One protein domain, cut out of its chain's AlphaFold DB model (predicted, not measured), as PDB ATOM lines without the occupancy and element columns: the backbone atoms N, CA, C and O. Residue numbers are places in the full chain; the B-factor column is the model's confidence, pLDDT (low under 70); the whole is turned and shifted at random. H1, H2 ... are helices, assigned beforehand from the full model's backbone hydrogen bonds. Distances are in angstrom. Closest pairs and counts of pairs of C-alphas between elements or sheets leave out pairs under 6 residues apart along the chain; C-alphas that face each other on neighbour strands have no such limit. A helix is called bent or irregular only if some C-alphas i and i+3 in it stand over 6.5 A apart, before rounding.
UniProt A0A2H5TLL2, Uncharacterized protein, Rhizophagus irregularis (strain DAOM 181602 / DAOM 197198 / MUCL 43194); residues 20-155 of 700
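What this domain is: This is residues 20 to 155 of the 700 residues of an uncharacterized protein of Rhizophagus irregularis (strain DAOM 181602 / DAOM 197198 / MUCL 43194) (UniProt A0A2H5TLL2). Two helical lobes are joined by one long helix, H4, which starts in the first lobe and runs along the length of the model toward the second. The first lobe holds H1 and H2, a small hairpin, and the short H3 packed on the beginning of H4; in the second, H7 lies between H6 and H8, with the tiny H5 close by. The printed part has 136 residues, with eight named helices, H1 to H8 in order along the chain, no named strand, and the class all helix. It is only just loose, close to extended, with a radius of gyration of the C-alphas of 21.0 A, and elongated, spanning 59 by 30 by 23 A.

Where its parts are: H4, the longest helix, covers residues 66 to 89 and measures 35.2 A, from C-alpha 66 at (122.178, 53.200, 53.524) to C-alpha 89 at (112.912, 21.826, 66.484). Before it come H1, residues 20 to 28, 12.4 A; H2, residues 35 to 43, 12.2 A; and H3, residues 56 to 61, 8.8 A. After it come H5, residues 93 to 96, 5.1 A; H6, residues 104 to 115, 15.7 A; H7, residues 120 to 136, 24.9 A; and H8, residues 142 to 155, 20.3 A, with C-alpha 155 at (111.289, 0.710, 56.166).

How they stand to each other: H4 touches H3 with residues 66 to 73 alone, at a steep tilt of 56 degrees, opposite ways; the closest C-alphas, of Glu 56 and Ala 69, are 4.9 A apart. H2 is close to H4 but not clearly touching, with the C-alphas of Asp 37 and Pro 68 closest at 7.1 A. H1 and H2 form a helical hairpin and only just touch, with 3 pairs of C-alphas within 8 A, the closest Ile 23 and Phe 38 at 6.8 A. H4 and H5 meet only through their link, and H4 is apart from H6, H7 and H8. H7 touches H6 with residues 120 to 127 alone, at a steep tilt of 64 degrees, with the C-alphas of Ile 108 and Ala 123 closest at 6.2 A. H7 and H8 form a helical hairpin at 39 degrees, with the C-alphas of Leu 131 and Val 148 closest at 6.0 A. H5 is close to H6 but not clearly touching, and near H7. Every O i to N i+4 pair is within hydrogen-bond range in H1, H3, H6, H7 and H8, against 4 of 5 in H2 and 19 of 20 in H4; H5 is too short for such a pair.

The domain as a whole: The two C-alphas farthest apart, of Asp 36 and Gln 142, are 60.1 A apart. The printed part has no cut, and the link from H2 to H3, 12 residues, is long. The mean pLDDT of the printed part is 76.9; 32 residues are under 70, among them residues 79 to 92 and 113 to 123.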
ATOM      1  N   GLU A  20     102.812  42.847  54.817       88.19
ATOM      2  CA  GLU A  20     102.256  43.606  55.951       88.19
ATOM      3  C   GLU A  20     102.548  42.941  57.298       88.19
ATOM      4  O   GLU A  20     102.869  43.618  58.276       88.19
ATOM      5  N   THR A  21     102.482  41.613  57.364       82.69
ATOM      6  CA  THR A  21     102.823  40.853  58.570       82.69
ATOM      7  C   THR A  21     104.298  41.036  58.924       82.69
ATOM      8  O   THR A  21     104.628  41.258  60.092       82.69
ATOM      9  N   LEU A  22     105.177  41.044  57.917       86.50
ATOM     10  CA  LEU A  22     106.593  41.364  58.086       86.50
ATOM     11  C   LEU A  22     106.808  42.807  58.573       86.50
ATOM     12  O   LEU A  22     107.582  43.029  59.504       86.50
ATOM     13  N   ILE A  23     106.121  43.791  57.987       88.19
ATOM     14  CA  ILE A  23     106.237  45.200  58.398       88.19
ATOM     15  C   ILE A  23     105.791  45.391  59.851       88.19
ATOM     16  O   ILE A  23     106.462  46.095  60.605       88.19
ATOM     17  N   ASN A  24     104.703  44.741  60.267       83.81
ATOM     18  CA  ASN A  24     104.235  44.795  61.653       83.81
ATOM     19  C   ASN A  24     105.282  44.228  62.620       83.81
ATOM     20  O   ASN A  24     105.594  44.861  63.624       83.81
ATOM     21  N   PHE A  25     105.914  43.104  62.271       83.81
ATOM     22  CA  PHE A  25     107.020  42.559  63.054       83.81
ATOM     23  C   PHE A  25     108.215  43.521  63.144       83.81
ATOM     24  O   PHE A  25     108.753  43.743  64.226       83.81
ATOM     25  N   LEU A  26     108.626  44.127  62.028       82.75
ATOM     26  CA  LEU A  26     109.740  45.083  62.013       82.75
ATOM     27  C   LEU A  26     109.429  46.350  62.823       82.75
ATOM     28  O   LEU A  26     110.332  46.928  63.432       82.75
ATOM     29  N   ARG A  27     108.157  46.764  62.865       83.19
ATOM     30  CA  ARG A  27     107.670  47.877  63.689       83.19
ATOM     31  C   ARG A  27     107.774  47.551  65.181       83.19
ATOM     32  O   ARG A  27     108.267  48.380  65.943       83.19
ATOM     33  N   ASP A  28     107.417  46.329  65.567       78.75
ATOM     34  CA  ASP A  28     107.494  45.850  66.953       78.75
ATOM     35  C   ASP A  28     108.944  45.730  67.466       78.75
ATOM     36  O   ASP A  28     109.195  45.859  68.664       78.75
ATOM     37  N   LEU A  29     109.922  45.542  66.571       74.19
ATOM     38  CA  LEU A  29     111.352  45.504  66.913       74.19
ATOM     39  C   LEU A  29     111.970  46.884  67.206       74.19
ATOM     40  O   LEU A  29     113.130  46.955  67.615       74.19
ATOM     41  N   ASN A  30     111.223  47.972  66.995       71.25
ATOM     42  CA  ASN A  30     111.616  49.346  67.317       71.25
ATOM     43  C   ASN A  30     112.976  49.787  66.723       71.25
ATOM     44  O   ASN A  30     113.787  50.451  67.369       71.25
ATOM     45  N   ILE A  31     113.241  49.421  65.465       79.19
ATOM     46  CA  ILE A  31     114.527  49.650  64.772       79.19
ATOM     47  C   ILE A  31     114.695  51.060  64.157       79.19
ATOM     48  O   ILE A  31     115.646  51.302  63.406       79.19
ATOM     49  N   ASN A  32     113.844  52.029  64.519       82.12
ATOM     50  CA  ASN A  32     113.830  53.401  63.979       82.12
ATOM     51  C   ASN A  32     113.837  53.422  62.437       82.12
ATOM     52  O   ASN A  32     114.783  53.941  61.835       82.12
ATOM     53  N   LEU A  33     112.823  52.798  61.837       86.38
ATOM     54  CA  LEU A  33     112.468  52.926  60.420       86.38
ATOM     55  C   LEU A  33     111.244  53.831  60.303       86.38
ATOM     56  O   LEU A  33     110.371  53.784  61.178       86.38
ATOM     57  N   ASP A  34     111.185  54.641  59.254       86.62
ATOM     58  CA  ASP A  34     110.034  55.502  58.990       86.62
ATOM     59  C   ASP A  34     109.046  54.868  57.993       86.62
ATOM     60  O   ASP A  34     109.237  53.770  57.469       86.62
ATOM     61  N   GLU A  35     107.916  55.538  57.768       90.06
ATOM     62  CA  GLU A  35     106.878  55.018  56.874       90.06
ATOM     63  C   GLU A  35     107.310  55.041  55.397       90.06
ATOM     64  O   GLU A  35     106.787  54.262  54.599       90.06
ATOM     65  N   ASP A  36     108.277  55.883  55.022       89.06
ATOM     66  CA  ASP A  36     108.822  55.894  53.666       89.06
ATOM     67  C   ASP A  36     109.729  54.676  53.431       89.06
ATOM     68  O   ASP A  36     109.643  54.061  52.367       89.06
ATOM     69  N   ASP A  37     110.482  54.235  54.444       90.88
ATOM     70  CA  ASP A  37     111.220  52.966  54.414       90.88
ATOM     71  C   ASP A  37     110.268  51.765  54.228       90.88
ATOM     72  O   ASP A  37     110.515  50.878  53.404       90.88
ATOM     73  N   PHE A  38     109.132  51.738  54.936       92.19
ATOM     74  CA  PHE A  38     108.143  50.657  54.800       92.19
ATOM     75  C   PHE A  38     107.400  50.675  53.457       92.19
ATOM     76  O   PHE A  38     107.039  49.615  52.940       92.19
ATOM     77  N   LYS A  39     107.201  51.848  52.837       91.19
ATOM     78  CA  LYS A  39     106.646  51.935  51.473       91.19
ATOM     79  C   LYS A  39     107.527  51.225  50.450       91.19
ATOM     80  O   LYS A  39     106.982  50.643  49.514       91.19
ATOM     81  N   ILE A  40     108.848  51.236  50.628       91.38
ATOM     82  CA  ILE A  40     109.779  50.535  49.734       91.38
ATOM     83  C   ILE A  40     109.557  49.020  49.827       91.38
ATOM     84  O   ILE A  40     109.408  48.368  48.797       91.38
ATOM     85  N   LEU A  41     109.410  48.474  51.040       91.19
ATOM     86  CA  LEU A  41     109.120  47.045  51.231       91.19
ATOM     87  C   LEU A  41     107.805  46.622  50.562       91.19
ATOM     88  O   LEU A  41     107.753  45.581  49.912       91.19
ATOM     89  N   ARG A  42     106.754  47.451  50.662       93.62
ATOM     90  CA  ARG A  42     105.465  47.211  49.984       93.62
ATOM     91  C   ARG A  42     105.575  47.284  48.470       93.62
ATOM     92  O   ARG A  42     104.995  46.456  47.771       93.62
ATOM     93  N   LYS A  43     106.296  48.285  47.967       92.12
ATOM     94  CA  LYS A  43     106.467  48.524  46.533       92.12
ATOM     95  C   LYS A  43     107.178  47.351  45.862       92.12
ATOM     96  O   LYS A  43     106.705  46.875  44.834       92.12
ATOM     97  N   GLU A  44     108.253  46.867  46.475       91.00
ATOM     98  CA  GLU A  44     109.035  45.736  45.967       91.00
ATOM     99  C   GLU A  44     108.478  44.368  46.414       91.00
ATOM    100  O   GLU A  44     109.038  43.332  46.069       91.00
ATOM    101  N   LYS A  45     107.351  44.353  47.148       89.06
ATOM    102  CA  LYS A  45     106.661  43.149  47.650       89.06
ATOM    103  C   LYS A  45     107.586  42.201  48.419       89.06
ATOM    104  O   LYS A  45     107.548  40.988  48.232       89.06
ATOM    105  N   ILE A  46     108.418  42.763  49.289       88.69
ATOM    106  CA  ILE A  46     109.335  41.983  50.120       88.69
ATOM    107  C   ILE A  46     108.517  41.353  51.250       88.69
ATOM    108  O   ILE A  46     107.971  42.054  52.100       88.69
ATOM    109  N   ASP A  47     108.384  40.033  51.227       86.81
ATOM    110  CA  ASP A  47     107.632  39.241  52.199       86.81
ATOM    111  C   ASP A  47     108.573  38.438  53.119       86.81
ATOM    112  O   ASP A  47     109.799  38.551  53.032       86.81
ATOM    113  N   GLY A  48     108.016  37.646  54.038       78.94
ATOM    114  CA  GLY A  48     108.794  36.853  54.995       78.94
ATOM    115  C   GLY A  48     109.703  35.788  54.366       78.94
ATOM    116  O   GLY A  48     110.634  35.337  55.033       78.94
ATOM    117  N   GLN A  49     109.481  35.415  53.098       79.75
ATOM    118  CA  GLN A  49     110.338  34.477  52.359       79.75
ATOM    119  C   GLN A  49     111.518  35.181  51.708       79.75
ATOM    120  O   GLN A  49     112.629  34.661  51.720       79.75
ATOM    121  N   ILE A  50     111.284  36.366  51.145       83.44
ATOM    122  CA  ILE A  50     112.307  37.124  50.417       83.44
ATOM    123  C   ILE A  50     113.215  37.880  51.391       83.44
ATOM    124  O   ILE A  50     114.425  37.983  51.177       83.44
ATOM    125  N   PHE A  51     112.648  38.394  52.485       86.12
ATOM    126  CA  PHE A  51     113.345  39.230  53.462       86.12
ATOM    127  C   PHE A  51     114.674  38.659  53.996       86.12
ATOM    128  O   PHE A  51     115.643  39.417  54.041       86.12
ATOM    129  N   PRO A  52     114.794  37.361  54.348       83.31
ATOM    130  CA  PRO A  52     116.043  36.782  54.843       83.31
ATOM    131  C   PRO A  52     117.188  36.857  53.830       83.31
ATOM    132  O   PRO A  52     118.346  36.906  54.245       83.31
ATOM    133  N   ASP A  53     116.881  36.867  52.527       82.44
ATOM    134  CA  ASP A  53     117.828  36.891  51.400       82.44
ATOM    135  C   ASP A  53     118.128  38.287  50.855       82.44
ATOM    136  O   ASP A  53     118.918  38.457  49.908       82.44
ATOM    137  N   MET A  54     117.536  39.302  51.478       87.38
ATOM    138  CA  MET A  54     117.862  40.686  51.207       87.38
ATOM    139  C   MET A  54     119.197  41.061  51.852       87.38
ATOM    140  O   MET A  54     119.528  40.659  52.967       87.38
ATOM    141  N   THR A  55     119.979  41.854  51.126       86.62
ATOM    142  CA  THR A  55     121.262  42.399  51.583       86.62
ATOM    143  C   THR A  55     121.209  43.915  51.551       86.62
ATOM    144  O   THR A  55     120.364  44.492  50.861       86.62
ATOM    145  N   GLU A  56     122.136  44.572  52.246       88.38
ATOM    146  CA  GLU A  56     122.224  46.038  52.273       88.38
ATOM    147  C   GLU A  56     122.213  46.624  50.850       88.38
ATOM    148  O   GLU A  56     121.438  47.528  50.543       88.38
ATOM    149  N   ARG A  57     122.993  46.029  49.936       84.56
ATOM    150  CA  ARG A  57     123.060  46.472  48.534       84.56
ATOM    151  C   ARG A  57     121.744  46.296  47.780       84.56
ATOM    152  O   ARG A  57     121.442  47.124  46.924       84.56
ATOM    153  N   LYS A  58     120.984  45.228  48.053       89.75
ATOM    154  CA  LYS A  58     119.680  44.997  47.410       89.75
ATOM    155  C   LYS A  58     118.671  46.048  47.872       89.75
ATOM    156  O   LYS A  58     118.112  46.733  47.029       89.75
ATOM    157  N   PHE A  59     118.570  46.289  49.182       90.50
ATOM    158  CA  PHE A  59     117.721  47.360  49.715       90.50
ATOM    159  C   PHE A  59     118.091  48.735  49.141       90.50
ATOM    160  O   PHE A  59     117.215  49.514  48.771       90.50
ATOM    161  N   MET A  60     119.386  49.034  49.004       87.31
ATOM    162  CA  MET A  60     119.831  50.293  48.399       87.31
ATOM    163  C   MET A  60     119.466  50.419  46.918       87.31
ATOM    164  O   MET A  60     119.095  51.504  46.470       87.31
ATOM    165  N   LYS A  61     119.545  49.321  46.157       89.25
ATOM    166  CA  LYS A  61     119.124  49.284  44.749       89.25
ATOM    167  C   LYS A  61     117.634  49.606  44.597       89.25
ATOM    168  O   LYS A  61     117.254  50.268  43.635       89.25
ATOM    169  N   ASP A  62     116.837  49.215  45.582       87.19
ATOM    170  CA  ASP A  62     115.391  49.440  45.625       87.19
ATOM    171  C   ASP A  62     115.014  50.869  46.072       87.19
ATOM    172  O   ASP A  62     113.839  51.222  46.189       87.19
ATOM    173  N   GLY A  63     116.017  51.730  46.282       84.31
ATOM    174  CA  GLY A  63     115.852  53.138  46.641       84.31
ATOM    175  C   GLY A  63     115.923  53.416  48.141       84.31
ATOM    176  O   GLY A  63     115.662  54.545  48.558       84.31
ATOM    177  N   MET A  64     116.291  52.425  48.961       89.75
ATOM    178  CA  MET A  64     116.445  52.604  50.404       89.75
ATOM    179  C   MET A  64     117.772  53.285  50.747       89.75
ATOM    180  O   MET A  64     118.824  52.999  50.173       89.75
ATOM    181  N   LYS A  65     117.754  54.192  51.725       90.00
ATOM    182  CA  LYS A  65     118.984  54.839  52.196       90.00
ATOM    183  C   LYS A  65     119.858  53.835  52.952       90.00
ATOM    184  O   LYS A  65     119.364  52.914  53.597       90.00
ATOM    185  N   TRP A  66     121.166  54.075  52.924       87.50
ATOM    186  CA  TRP A  66     122.178  53.200  53.524       87.50
ATOM    187  C   TRP A  66     121.894  52.826  54.995       87.50
ATOM    188  O   TRP A  66     121.979  51.660  55.369       87.50
ATOM    189  N   GLY A  67     121.488  53.792  55.828       85.25
ATOM    190  CA  GLY A  67     121.207  53.562  57.253       85.25
ATOM    191  C   GLY A  67     120.078  52.546  57.508       85.25
ATOM    192  O   GLY A  67     120.323  51.534  58.169       85.25
ATOM    193  N   PRO A  68     118.854  52.785  56.999       87.94
ATOM    194  CA  PRO A  68     117.758  51.812  57.024       87.94
ATOM    195  C   PRO A  68     118.126  50.450  56.413       87.94
ATOM    196  O   PRO A  68     117.877  49.416  57.034       87.94
ATOM    197  N   ALA A  69     118.815  50.445  55.266       88.88
ATOM    198  CA  ALA A  69     119.238  49.224  54.576       88.88
ATOM    199  C   ALA A  69     120.167  48.345  55.434       88.88
ATOM    200  O   ALA A  69     119.962  47.135  55.539       88.88
ATOM    201  N   MET A  70     121.149  48.947  56.112       86.06
ATOM    202  CA  MET A  70     122.081  48.220  56.980       86.06
ATOM    203  C   MET A  70     121.382  47.642  58.224       86.06
ATOM    204  O   MET A  70     121.718  46.551  58.691       86.06
ATOM    205  N   LYS A  71     120.381  48.343  58.775       87.06
ATOM    206  CA  LYS A  71     119.577  47.832  59.899       87.06
ATOM    207  C   LYS A  71     118.702  46.654  59.478       87.06
ATOM    208  O   LYS A  71     118.651  45.662  60.204       87.06
ATOM    209  N   LEU A  72     118.047  46.752  58.322       87.81
ATOM    210  CA  LEU A  72     117.227  45.668  57.786       87.81
ATOM    211  C   LEU A  72     118.062  44.437  57.442       87.81
ATOM    212  O   LEU A  72     117.639  43.335  57.770       87.81
ATOM    213  N   GLU A  73     119.271  44.595  56.896       88.31
ATOM    214  CA  GLU A  73     120.170  43.459  56.649       88.31
ATOM    215  C   GLU A  73     120.537  42.726  57.949       88.31
ATOM    216  O   GLU A  73     120.522  41.494  58.007       88.31
ATOM    217  N   LYS A  74     120.834  43.463  59.028       83.06
ATOM    218  CA  LYS A  74     121.101  42.845  60.336       83.06
ATOM    219  C   LYS A  74     119.900  42.041  60.835       83.06
ATOM    220  O   LYS A  74     120.084  40.940  61.347       83.06
ATOM    221  N   GLN A  75     118.683  42.555  60.654       81.69
ATOM    222  CA  GLN A  75     117.473  41.819  61.023       81.69
ATOM    223  C   GLN A  75     117.220  40.618  60.111       81.69
ATOM    224  O   GLN A  75     116.884  39.558  60.623       81.69
ATOM    225  N   ALA A  76     117.457  40.729  58.804       81.75
ATOM    226  CA  ALA A  76     117.358  39.619  57.856       81.75
ATOM    227  C   ALA A  76     118.306  38.462  58.225       81.75
ATOM    228  O   ALA A  76     117.906  37.298  58.207       81.75
ATOM    229  N   LYS A  77     119.536  38.776  58.658       79.50
ATOM    230  CA  LYS A  77     120.506  37.788  59.163       79.50
ATOM    231  C   LYS A  77     120.011  37.090  60.437       79.50
ATOM    232  O   LYS A  77     120.026  35.866  60.501       79.50
ATOM    233  N   ILE A  78     119.502  37.840  61.417       72.12
ATOM    234  CA  ILE A  78     118.937  37.271  62.658       72.12
ATOM    235  C   ILE A  78     117.683  36.431  62.367       72.12
ATOM    236  O   ILE A  78     117.465  35.383  62.975       72.12
ATOM    237  N   PHE A  79     116.854  36.882  61.430       67.31
ATOM    238  CA  PHE A  79     115.642  36.195  60.997       67.31
ATOM    239  C   PHE A  79     115.970  34.853  60.324       67.31
ATOM    240  O   PHE A  79     115.358  33.842  60.656       67.31
ATOM    241  N   ARG A  80     117.006  34.826  59.473       67.69
ATOM    242  CA  ARG A  80     117.578  33.612  58.866       67.69
ATOM    243  C   ARG A  80     118.117  32.633  59.912       67.69
ATOM    244  O   ARG A  80     117.972  31.424  59.768       67.69
ATOM    245  N   GLU A  81     118.746  33.133  60.972       59.66
ATOM    246  CA  GLU A  81     119.226  32.293  62.075       59.66
ATOM    247  C   GLU A  81     118.046  31.630  62.811       59.66
ATOM    248  O   GLU A  81     118.082  30.437  63.107       59.66
ATOM    249  N   LYS A  82     116.962  32.382  63.056       55.44
ATOM    250  CA  LYS A  82     115.758  31.898  63.752       55.44
ATOM    251  C   LYS A  82     114.919  30.915  62.929       55.44
ATOM    252  O   LYS A  82     114.394  29.971  63.516       55.44
ATOM    253  N   SER A  83     114.807  31.073  61.608       51.75
ATOM    254  CA  SER A  83     114.118  30.083  60.760       51.75
ATOM    255  C   SER A  83     114.844  28.732  60.760       51.75
ATOM    256  O   SER A  83     114.205  27.688  60.891       51.75
ATOM    257  N   ARG A  84     116.184  28.732  60.803       46.38
ATOM    258  CA  ARG A  84     116.998  27.507  60.959       46.38
ATOM    259  C   ARG A  84     116.815  26.821  62.320       46.38
ATOM    260  O   ARG A  84     116.985  25.606  62.427       46.38
ATOM    261  N   VAL A  85     116.421  27.556  63.364       43.72
ATOM    262  CA  VAL A  85     116.050  26.968  64.667       43.72
ATOM    263  C   VAL A  85     114.725  26.190  64.574       43.72
ATOM    264  O   VAL A  85     114.574  25.172  65.246       43.72
ATOM    265  N   SER A  86     113.803  26.579  63.687       44.91
ATOM    266  CA  SER A  86     112.553  25.838  63.440       44.91
ATOM    267  C   SER A  86     112.786  24.474  62.772       44.91
ATOM    268  O   SER A  86     112.060  23.522  63.056       44.91
ATOM    269  N   GLU A  87     113.811  24.343  61.923       44.44
ATOM    270  CA  GLU A  87     114.253  23.041  61.395       44.44
ATOM    271  C   GLU A  87     114.931  22.186  62.476       44.44
ATOM    272  O   GLU A  87     114.686  20.980  62.551       44.44
ATOM    273  N   LYS A  88     115.707  22.807  63.382       46.91
ATOM    274  CA  LYS A  88     116.263  22.138  64.574       46.91
ATOM    275  C   LYS A  88     115.179  21.594  65.513       46.91
ATOM    276  O   LYS A  88     115.354  20.502  66.048       46.91
ATOM    277  N   GLY A  89     114.043  22.282  65.660       49.41
ATOM    278  CA  GLY A  89     112.912  21.826  66.484       49.41
ATOM    279  C   GLY A  89     112.316  20.480  66.044       49.41
ATOM    280  O   GLY A  89     111.835  19.709  66.871       49.41
ATOM    281  N   LYS A  90     112.422  20.113  64.756       51.06
ATOM    282  CA  LYS A  90     111.988  18.792  64.259       51.06
ATOM    283  C   LYS A  90     112.939  17.652  64.680       51.06
ATOM    284  O   LYS A  90     112.541  16.490  64.638       51.06
ATOM    285  N   ILE A  91     114.164  17.966  65.118       59.94
ATOM    286  CA  ILE A  91     115.182  17.010  65.600       59.94
ATOM    287  C   ILE A  91     115.049  16.775  67.120       59.94
ATOM    288  O   ILE A  91     115.426  15.708  67.607       59.94
ATOM    289  N   GLU A  92     114.438  17.706  67.867       60.75
ATOM    290  CA  GLU A  92     114.229  17.608  69.327       60.75
ATOM    291  C   GLU A  92     113.425  16.378  69.757       60.75
ATOM    292  O   GLU A  92     113.629  15.875  70.856       60.75
ATOM    293  N   TYR A  93     112.579  15.817  68.889       74.62
ATOM    294  CA  TYR A  93     111.871  14.560  69.155       74.62
ATOM    295  C   TYR A  93     112.794  13.438  69.660       74.62
ATOM    296  O   TYR A  93     112.459  12.731  70.609       74.62
ATOM    297  N   PHE A  94     113.958  13.276  69.028       73.06
ATOM    298  CA  PHE A  94     114.901  12.206  69.361       73.06
ATOM    299  C   PHE A  94     115.658  12.480  70.667       73.06
ATOM    300  O   PHE A  94     116.224  11.567  71.252       73.06
ATOM    301  N   TRP A  95     115.614  13.718  71.158       68.50
ATOM    302  CA  TRP A  95     116.155  14.111  72.457       68.50
ATOM    303  C   TRP A  95     115.098  14.056  73.568       68.50
ATOM    304  O   TRP A  95     115.419  13.757  74.714       68.50
ATOM    305  N   LEU A  96     113.831  14.323  73.236       65.12
ATOM    306  CA  LEU A  96     112.716  14.399  74.186       65.12
ATOM    307  C   LEU A  96     112.128  13.034  74.550       65.12
ATOM    308  O   LEU A  96     111.584  12.874  75.644       65.12
ATOM    309  N   PHE A  97     112.206  12.055  73.647       72.88
ATOM    310  CA  PHE A  97     111.642  10.727  73.868       72.88
ATOM    311  C   PHE A  97     112.734   9.661  73.930       72.88
ATOM    312  O   PHE A  97     113.625   9.657  73.079       72.88
ATOM    313  N   PRO A  98     112.651   8.707  74.875       77.94
ATOM    314  CA  PRO A  98     113.591   7.597  74.933       77.94
ATOM    315  C   PRO A  98     113.491   6.726  73.674       77.94
ATOM    316  O   PRO A  98     112.403   6.536  73.116       77.94
ATOM    317  N   CYS A  99     114.626   6.169  73.243       79.06
ATOM    318  CA  CYS A  99     114.739   5.476  71.957       79.06
ATOM    319  C   CYS A  99     113.779   4.285  71.801       79.06
ATOM    320  O   CYS A  99     113.238   4.077  70.717       79.06
ATOM    321  N   GLY A 100     113.432   3.592  72.890       77.50
ATOM    322  CA  GLY A 100     112.431   2.516  72.877       77.50
ATOM    323  C   GLY A 100     111.025   2.931  72.410       77.50
ATOM    324  O   GLY A 100     110.235   2.078  72.011       77.50
ATOM    325  N   VAL A 101     110.707   4.231  72.412       78.12
ATOM    326  CA  VAL A 101     109.402   4.781  71.994       78.12
ATOM    327  C   VAL A 101     109.446   5.322  70.559       78.12
ATOM    328  O   VAL A 101     108.416   5.667  69.971       78.12
ATOM    329  N   TRP A 102     110.630   5.387  69.943       88.88
ATOM    330  CA  TRP A 102     110.780   5.953  68.610       88.88
ATOM    331  C   TRP A 102     110.002   5.147  67.568       88.88
ATOM    332  O   TRP A 102     110.263   3.974  67.310       88.88
ATOM    333  N   SER A 103     109.049   5.802  66.907       86.31
ATOM    334  CA  SER A 103     108.383   5.266  65.727       86.31
ATOM    335  C   SER A 103     107.968   6.399  64.802       86.31
ATOM    336  O   SER A 103     107.677   7.505  65.253       86.31
ATOM    337  N   LEU A 104     107.893   6.109  63.503       84.69
ATOM    338  CA  LEU A 104     107.449   7.083  62.509       84.69
ATOM    339  C   LEU A 104     106.047   7.625  62.839       84.69
ATOM    340  O   LEU A 104     105.778   8.806  62.666       84.69
ATOM    341  N   GLN A 105     105.152   6.772  63.341       82.50
ATOM    342  CA  GLN A 105     103.792   7.171  63.697       82.50
ATOM    343  C   GLN A 105     103.767   8.092  64.922       82.50
ATOM    344  O   GLN A 105     103.025   9.073  64.927       82.50
ATOM    345  N   HIS A 106     104.599   7.813  65.926       84.62
ATOM    346  CA  HIS A 106     104.726   8.663  67.105       84.62
ATOM    347  C   HIS A 106     105.367  10.011  66.753       84.62
ATOM    348  O   HIS A 106     104.854  11.052  67.154       84.62
ATOM    349  N   PHE A 107     106.394  10.007  65.901       83.88
ATOM    350  CA  PHE A 107     107.000  11.222  65.356       83.88
ATOM    351  C   PHE A 107     105.999  12.073  64.570       83.88
ATOM    352  O   PHE A 107     105.912  13.279  64.789       83.88
ATOM    353  N   ILE A 108     105.201  11.463  63.686       79.81
ATOM    354  CA  ILE A 108     104.160  12.172  62.926       79.81
ATOM    355  C   ILE A 108     103.101  12.745  63.874       79.81
ATOM    356  O   ILE A 108     102.724  13.903  63.731       79.81
ATOM    357  N   SER A 109     102.642  11.976  64.863       79.56
ATOM    358  CA  SER A 109     101.642  12.442  65.833       79.56
ATOM    359  C   SER A 109     102.158  13.599  66.689       79.56
ATOM    360  O   SER A 109     101.444  14.579  66.888       79.56
ATOM    361  N   TRP A 110     103.393  13.498  67.186       79.25
ATOM    362  CA  TRP A 110     104.033  14.544  67.979       79.25
ATOM    363  C   TRP A 110     104.289  15.801  67.143       79.25
ATOM    364  O   TRP A 110     103.898  16.891  67.550       79.25
ATOM    365  N   SER A 111     104.857  15.651  65.943       69.62
ATOM    366  CA  SER A 111     105.140  16.782  65.050       69.62
ATOM    367  C   SER A 111     103.869  17.487  64.574       69.62
ATOM    368  O   SER A 111     103.845  18.710  64.540       69.62
ATOM    369  N   THR A 112     102.792  16.744  64.298       70.44
ATOM    370  CA  THR A 112     101.494  17.331  63.917       70.44
ATOM    371  C   THR A 112     100.882  18.140  65.065       70.44
ATOM    372  O   THR A 112     100.289  19.189  64.828       70.44
ATOM    373  N   ASN A 113     101.035  17.677  66.312       65.88
ATOM    374  CA  ASN A 113     100.538  18.378  67.500       65.88
ATOM    375  C   ASN A 113     101.373  19.634  67.819       65.88
ATOM    376  O   ASN A 113     100.816  20.681  68.130       65.88
ATOM    377  N   MET A 114     102.702  19.551  67.693       52.97
ATOM    378  CA  MET A 114     103.613  20.656  68.017       52.97
ATOM    379  C   MET A 114     103.723  21.723  66.917       52.97
ATOM    380  O   MET A 114     103.919  22.895  67.234       52.97
ATOM    381  N   PHE A 115     103.609  21.344  65.639       60.50
ATOM    382  CA  PHE A 115     103.940  22.220  64.503       60.50
ATOM    383  C   PHE A 115     102.814  22.375  63.459       60.50
ATOM    384  O   PHE A 115     102.977  23.135  62.507       60.50
ATOM    385  N   GLY A 116     101.659  21.719  63.635       54.34
ATOM    386  CA  GLY A 116     100.534  21.763  62.686       54.34
ATOM    387  C   GLY A 116     100.654  20.759  61.530       54.34
ATOM    388  O   GLY A 116     101.555  19.928  61.522       54.34
ATOM    389  N   LEU A 117      99.701  20.782  60.581       46.00
ATOM    390  CA  LEU A 117      99.570  19.800  59.485       46.00
ATOM    391  C   LEU A 117     100.856  19.676  58.649       46.00
ATOM    392  O   LEU A 117     101.070  20.425  57.700       46.00
ATOM    393  N   THR A 118     101.680  18.684  58.970       51.50
ATOM    394  CA  THR A 118     102.862  18.326  58.188       51.50
ATOM    395  C   THR A 118     102.437  17.563  56.936       51.50
ATOM    396  O   THR A 118     101.673  16.593  57.029       51.50
ATOM    397  N   GLU A 119     102.963  17.919  55.758       57.19
ATOM    398  CA  GLU A 119     102.874  17.017  54.612       57.19
ATOM    399  C   GLU A 119     103.506  15.678  55.010       57.19
ATOM    400  O   GLU A 119     104.657  15.601  55.444       57.19
ATOM    401  N   ARG A 120     102.746  14.586  54.880       55.78
ATOM    402  CA  ARG A 120     103.150  13.244  55.340       55.78
ATOM    403  C   ARG A 120     104.521  12.812  54.796       55.78
ATOM    404  O   ARG A 120     105.222  12.037  55.444       55.78
ATOM    405  N   ASN A 121     104.895  13.328  53.625       57.44
ATOM    406  CA  ASN A 121     106.161  13.062  52.943       57.44
ATOM    407  C   ASN A 121     107.354  13.775  53.601       57.44
ATOM    408  O   ASN A 121     108.461  13.231  53.622       57.44
ATOM    409  N   GLU A 122     107.134  14.951  54.187       66.19
ATOM    410  CA  GLU A 122     108.174  15.748  54.833       66.19
ATOM    411  C   GLU A 122     108.554  15.142  56.190       66.19
ATOM    412  O   GLU A 122     109.725  14.853  56.430       66.19
ATOM    413  N   ALA A 123     107.565  14.803  57.028       69.44
ATOM    414  CA  ALA A 123     107.806  14.120  58.304       69.44
ATOM    415  C   ALA A 123     108.517  12.770  58.110       69.44
ATOM    416  O   ALA A 123     109.398  12.396  58.881       69.44
ATOM    417  N   HIS A 124     108.160  12.047  57.047       76.38
ATOM    418  CA  HIS A 124     108.810  10.793  56.683       76.38
ATOM    419  C   HIS A 124     110.279  11.002  56.296       76.38
ATOM    420  O   HIS A 124     111.146  10.227  56.698       76.38
ATOM    421  N   THR A 125     110.565  12.051  55.530       74.50
ATOM    422  CA  THR A 125     111.928  12.394  55.114       74.50
ATOM    423  C   THR A 125     112.778  12.805  56.312       74.50
ATOM    424  O   THR A 125     113.849  12.236  56.509       74.50
ATOM    425  N   VAL A 126     112.274  13.702  57.163       72.31
ATOM    426  CA  VAL A 126     112.985  14.166  58.363       72.31
ATOM    427  C   VAL A 126     113.268  13.003  59.312       72.31
ATOM    428  O   VAL A 126     114.422  12.778  59.660       72.31
ATOM    429  N   PHE A 127     112.258  12.192  59.647       82.88
ATOM    430  CA  PHE A 127     112.419  11.060  60.565       82.88
ATOM    431  C   PHE A 127     113.524  10.097  60.116       82.88
ATOM    432  O   PHE A 127     114.391   9.728  60.904       82.88
ATOM    433  N   TYR A 128     113.523   9.693  58.842       81.50
ATOM    434  CA  TYR A 128     114.515   8.736  58.355       81.50
ATOM    435  C   TYR A 128     115.891   9.347  58.115       81.50
ATOM    436  O   TYR A 128     116.877   8.655  58.350       81.50
ATOM    437  N   ASN A 129     115.981  10.607  57.689       76.88
ATOM    438  CA  ASN A 129     117.269  11.290  57.566       76.88
ATOM    439  C   ASN A 129     117.946  11.417  58.933       76.88
ATOM    440  O   ASN A 129     119.128  11.115  59.049       76.88
ATOM    441  N   THR A 130     117.190  11.745  59.982       78.19
ATOM    442  CA  THR A 130     117.721  11.790  61.348       78.19
ATOM    443  C   THR A 130     118.144  10.407  61.855       78.19
ATOM    444  O   THR A 130     119.190  10.285  62.484       78.19
ATOM    445  N   LEU A 131     117.413   9.337  61.522       80.69
ATOM    446  CA  LEU A 131     117.858   7.969  61.829       80.69
ATOM    447  C   LEU A 131     119.154   7.582  61.096       80.69
ATOM    448  O   LEU A 131     119.949   6.832  61.653       80.69
ATOM    449  N   TYR A 132     119.384   8.066  59.871       78.00
ATOM    450  CA  TYR A 132     120.662   7.849  59.185       78.00
ATOM    451  C   TYR A 132     121.808   8.600  59.867       78.00
ATOM    452  O   TYR A 132     122.879   8.028  60.007       78.00
ATOM    453  N   ILE A 133     121.559   9.806  60.386       75.94
ATOM    454  CA  ILE A 133     122.545  10.542  61.191       75.94
ATOM    455  C   ILE A 133     122.926   9.736  62.442       75.94
ATOM    456  O   ILE A 133     124.103   9.499  62.655       75.94
ATOM    457  N   PHE A 134     121.959   9.225  63.217       73.81
ATOM    458  CA  PHE A 134     122.259   8.393  64.397       73.81
ATOM    459  C   PHE A 134     122.898   7.038  64.067       73.81
ATOM    460  O   PHE A 134     123.545   6.438  64.918       73.81
ATOM    461  N   ARG A 135     122.695   6.517  62.854       75.81
ATOM    462  CA  ARG A 135     123.382   5.302  62.399       75.81
ATOM    463  C   ARG A 135     124.873   5.569  62.189       75.81
ATOM    464  O   ARG A 135     125.666   4.687  62.497       75.81
ATOM    465  N   ASP A 136     125.196   6.749  61.668       63.88
ATOM    466  CA  ASP A 136     126.541   7.149  61.250       63.88
ATOM    467  C   ASP A 136     127.276   7.962  62.343       63.88
ATOM    468  O   ASP A 136     128.418   8.364  62.147       63.88
ATOM    469  N   ASP A 137     126.631   8.200  63.493       66.25
ATOM    470  CA  ASP A 137     127.203   8.891  64.653       66.25
ATOM    471  C   ASP A 137     127.984   7.905  65.547       66.25
ATOM    472  O   ASP A 137     127.367   7.047  66.185       66.25
ATOM    473  N   PRO A 138     129.323   8.023  65.643       57.25
ATOM    474  CA  PRO A 138     130.154   7.128  66.449       57.25
ATOM    475  C   PRO A 138     129.986   7.331  67.964       57.25
ATOM    476  O   PRO A 138     130.473   6.516  68.745       57.25
ATOM    477  N   MET A 139     129.320   8.410  68.395       60.75
ATOM    478  CA  MET A 139     129.084   8.727  69.809       60.75
ATOM    479  C   MET A 139     127.716   8.239  70.313       60.75
ATOM    480  O   MET A 139     127.403   8.392  71.498       60.75
ATOM    481  N   ALA A 140     126.886   7.651  69.445       71.56
ATOM    482  CA  ALA A 140     125.583   7.124  69.827       71.56
ATOM    483  C   ALA A 140     125.719   5.814  70.631       71.56
ATOM    484  O   ALA A 140     126.600   4.986  70.408       71.56
ATOM    485  N   SER A 141     124.831   5.600  71.609       73.44
ATOM    486  CA  SER A 141     124.893   4.394  72.441       73.44
ATOM    487  C   SER A 141     124.514   3.136  71.648       73.44
ATOM    488  O   SER A 141     123.736   3.178  70.691       73.44
ATOM    489  N   GLN A 142     125.001   1.972  72.087       75.25
ATOM    490  CA  GLN A 142     124.693   0.689  71.444       75.25
ATOM    491  C   GLN A 142     123.180   0.386  71.407       75.25
ATOM    492  O   GLN A 142     122.687  -0.207  70.448       75.25
ATOM    493  N   GLU A 143     122.432   0.852  72.412       79.38
ATOM    494  CA  GLU A 143     120.966   0.777  72.462       79.38
ATOM    495  C   GLU A 143     120.313   1.604  71.341       79.38
ATOM    496  O   GLU A 143     119.414   1.120  70.650       79.38
ATOM    497  N   ILE A 144     120.814   2.821  71.095       79.75
ATOM    498  CA  ILE A 144     120.340   3.690  70.012       79.75
ATOM    499  C   ILE A 144     120.634   3.050  68.653       79.75
ATOM    500  O   ILE A 144     119.732   2.970  67.818       79.75
ATOM    501  N   HIS A 145     121.841   2.518  68.437       80.06
ATOM    502  CA  HIS A 145     122.180   1.840  67.181       80.06
ATOM    503  C   HIS A 145     121.280   0.627  66.902       80.06
ATOM    504  O   HIS A 145     120.861   0.425  65.758       80.06
ATOM    505  N   GLU A 146     120.937  -0.163  67.924       84.81
ATOM    506  CA  GLU A 146     120.040  -1.316  67.785       84.81
ATOM    507  C   GLU A 146     118.617  -0.885  67.399       84.81
ATOM    508  O   GLU A 146     118.024  -1.407  66.447       84.81
ATOM    509  N   VAL A 147     118.071   0.124  68.083       84.31
ATOM    510  CA  VAL A 147     116.746   0.681  67.780       84.31
ATOM    511  C   VAL A 147     116.706   1.279  66.370       84.31
ATOM    512  O   VAL A 147     115.789   0.984  65.595       84.31
ATOM    513  N   VAL A 148     117.712   2.075  66.001       85.44
ATOM    514  CA  VAL A 148     117.842   2.704  64.678       85.44
ATOM    515  C   VAL A 148     117.899   1.641  63.580       85.44
ATOM    516  O   VAL A 148     117.154   1.727  62.598       85.44
ATOM    517  N   ARG A 149     118.708   0.586  63.758       84.31
ATOM    518  CA  ARG A 149     118.809  -0.526  62.801       84.31
ATOM    519  C   ARG A 149     117.455  -1.203  62.597       84.31
ATOM    520  O   ARG A 149     117.032  -1.405  61.457       84.31
ATOM    521  N   ASN A 150     116.727  -1.474  63.679       84.69
ATOM    522  CA  ASN A 150     115.402  -2.090  63.630       84.69
ATOM    523  C   ASN A 150     114.350  -1.198  62.941       84.69
ATOM    524  O   ASN A 150     113.540  -1.687  62.144       84.69
ATOM    525  N   LEU A 151     114.371   0.117  63.176       85.44
ATOM    526  CA  LEU A 151     113.470   1.073  62.519       85.44
ATOM    527  C   LEU A 151     113.774   1.238  61.019       85.44
ATOM    528  O   LEU A 151     112.846   1.326  60.205       85.44
ATOM    529  N   LEU A 152     115.051   1.208  60.633       84.38
ATOM    530  CA  LEU A 152     115.481   1.232  59.233       84.38
ATOM    531  C   LEU A 152     115.156  -0.082  58.498       84.38
ATOM    532  O   LEU A 152     114.787  -0.054  57.322       84.38
ATOM    533  N   LEU A 153     115.206  -1.232  59.179       79.62
ATOM    534  CA  LEU A 153     114.767  -2.516  58.616       79.62
ATOM    535  C   LEU A 153     113.253  -2.540  58.358       79.62
ATOM    536  O   LEU A 153     112.822  -2.984  57.290       79.62
ATOM    537  N   LYS A 154     112.437  -1.982  59.264       73.50
ATOM    538  CA  LYS A 154     110.978  -1.857  59.071       73.50
ATOM    539  C   LYS A 154     110.610  -1.037  57.822       73.50
ATOM    540  O   LYS A 154     109.636  -1.378  57.149       73.50
ATOM    541  N   LYS A 155     111.425  -0.041  57.436       73.38
ATOM    542  CA  LYS A 155     111.289   0.710  56.166       73.38
ATOM    543  C   LYS A 155     111.487  -0.175  54.925       73.38
ATOM    544  O   LYS A 155     110.799   0.008  53.926       73.38
TER     545      LYS A 155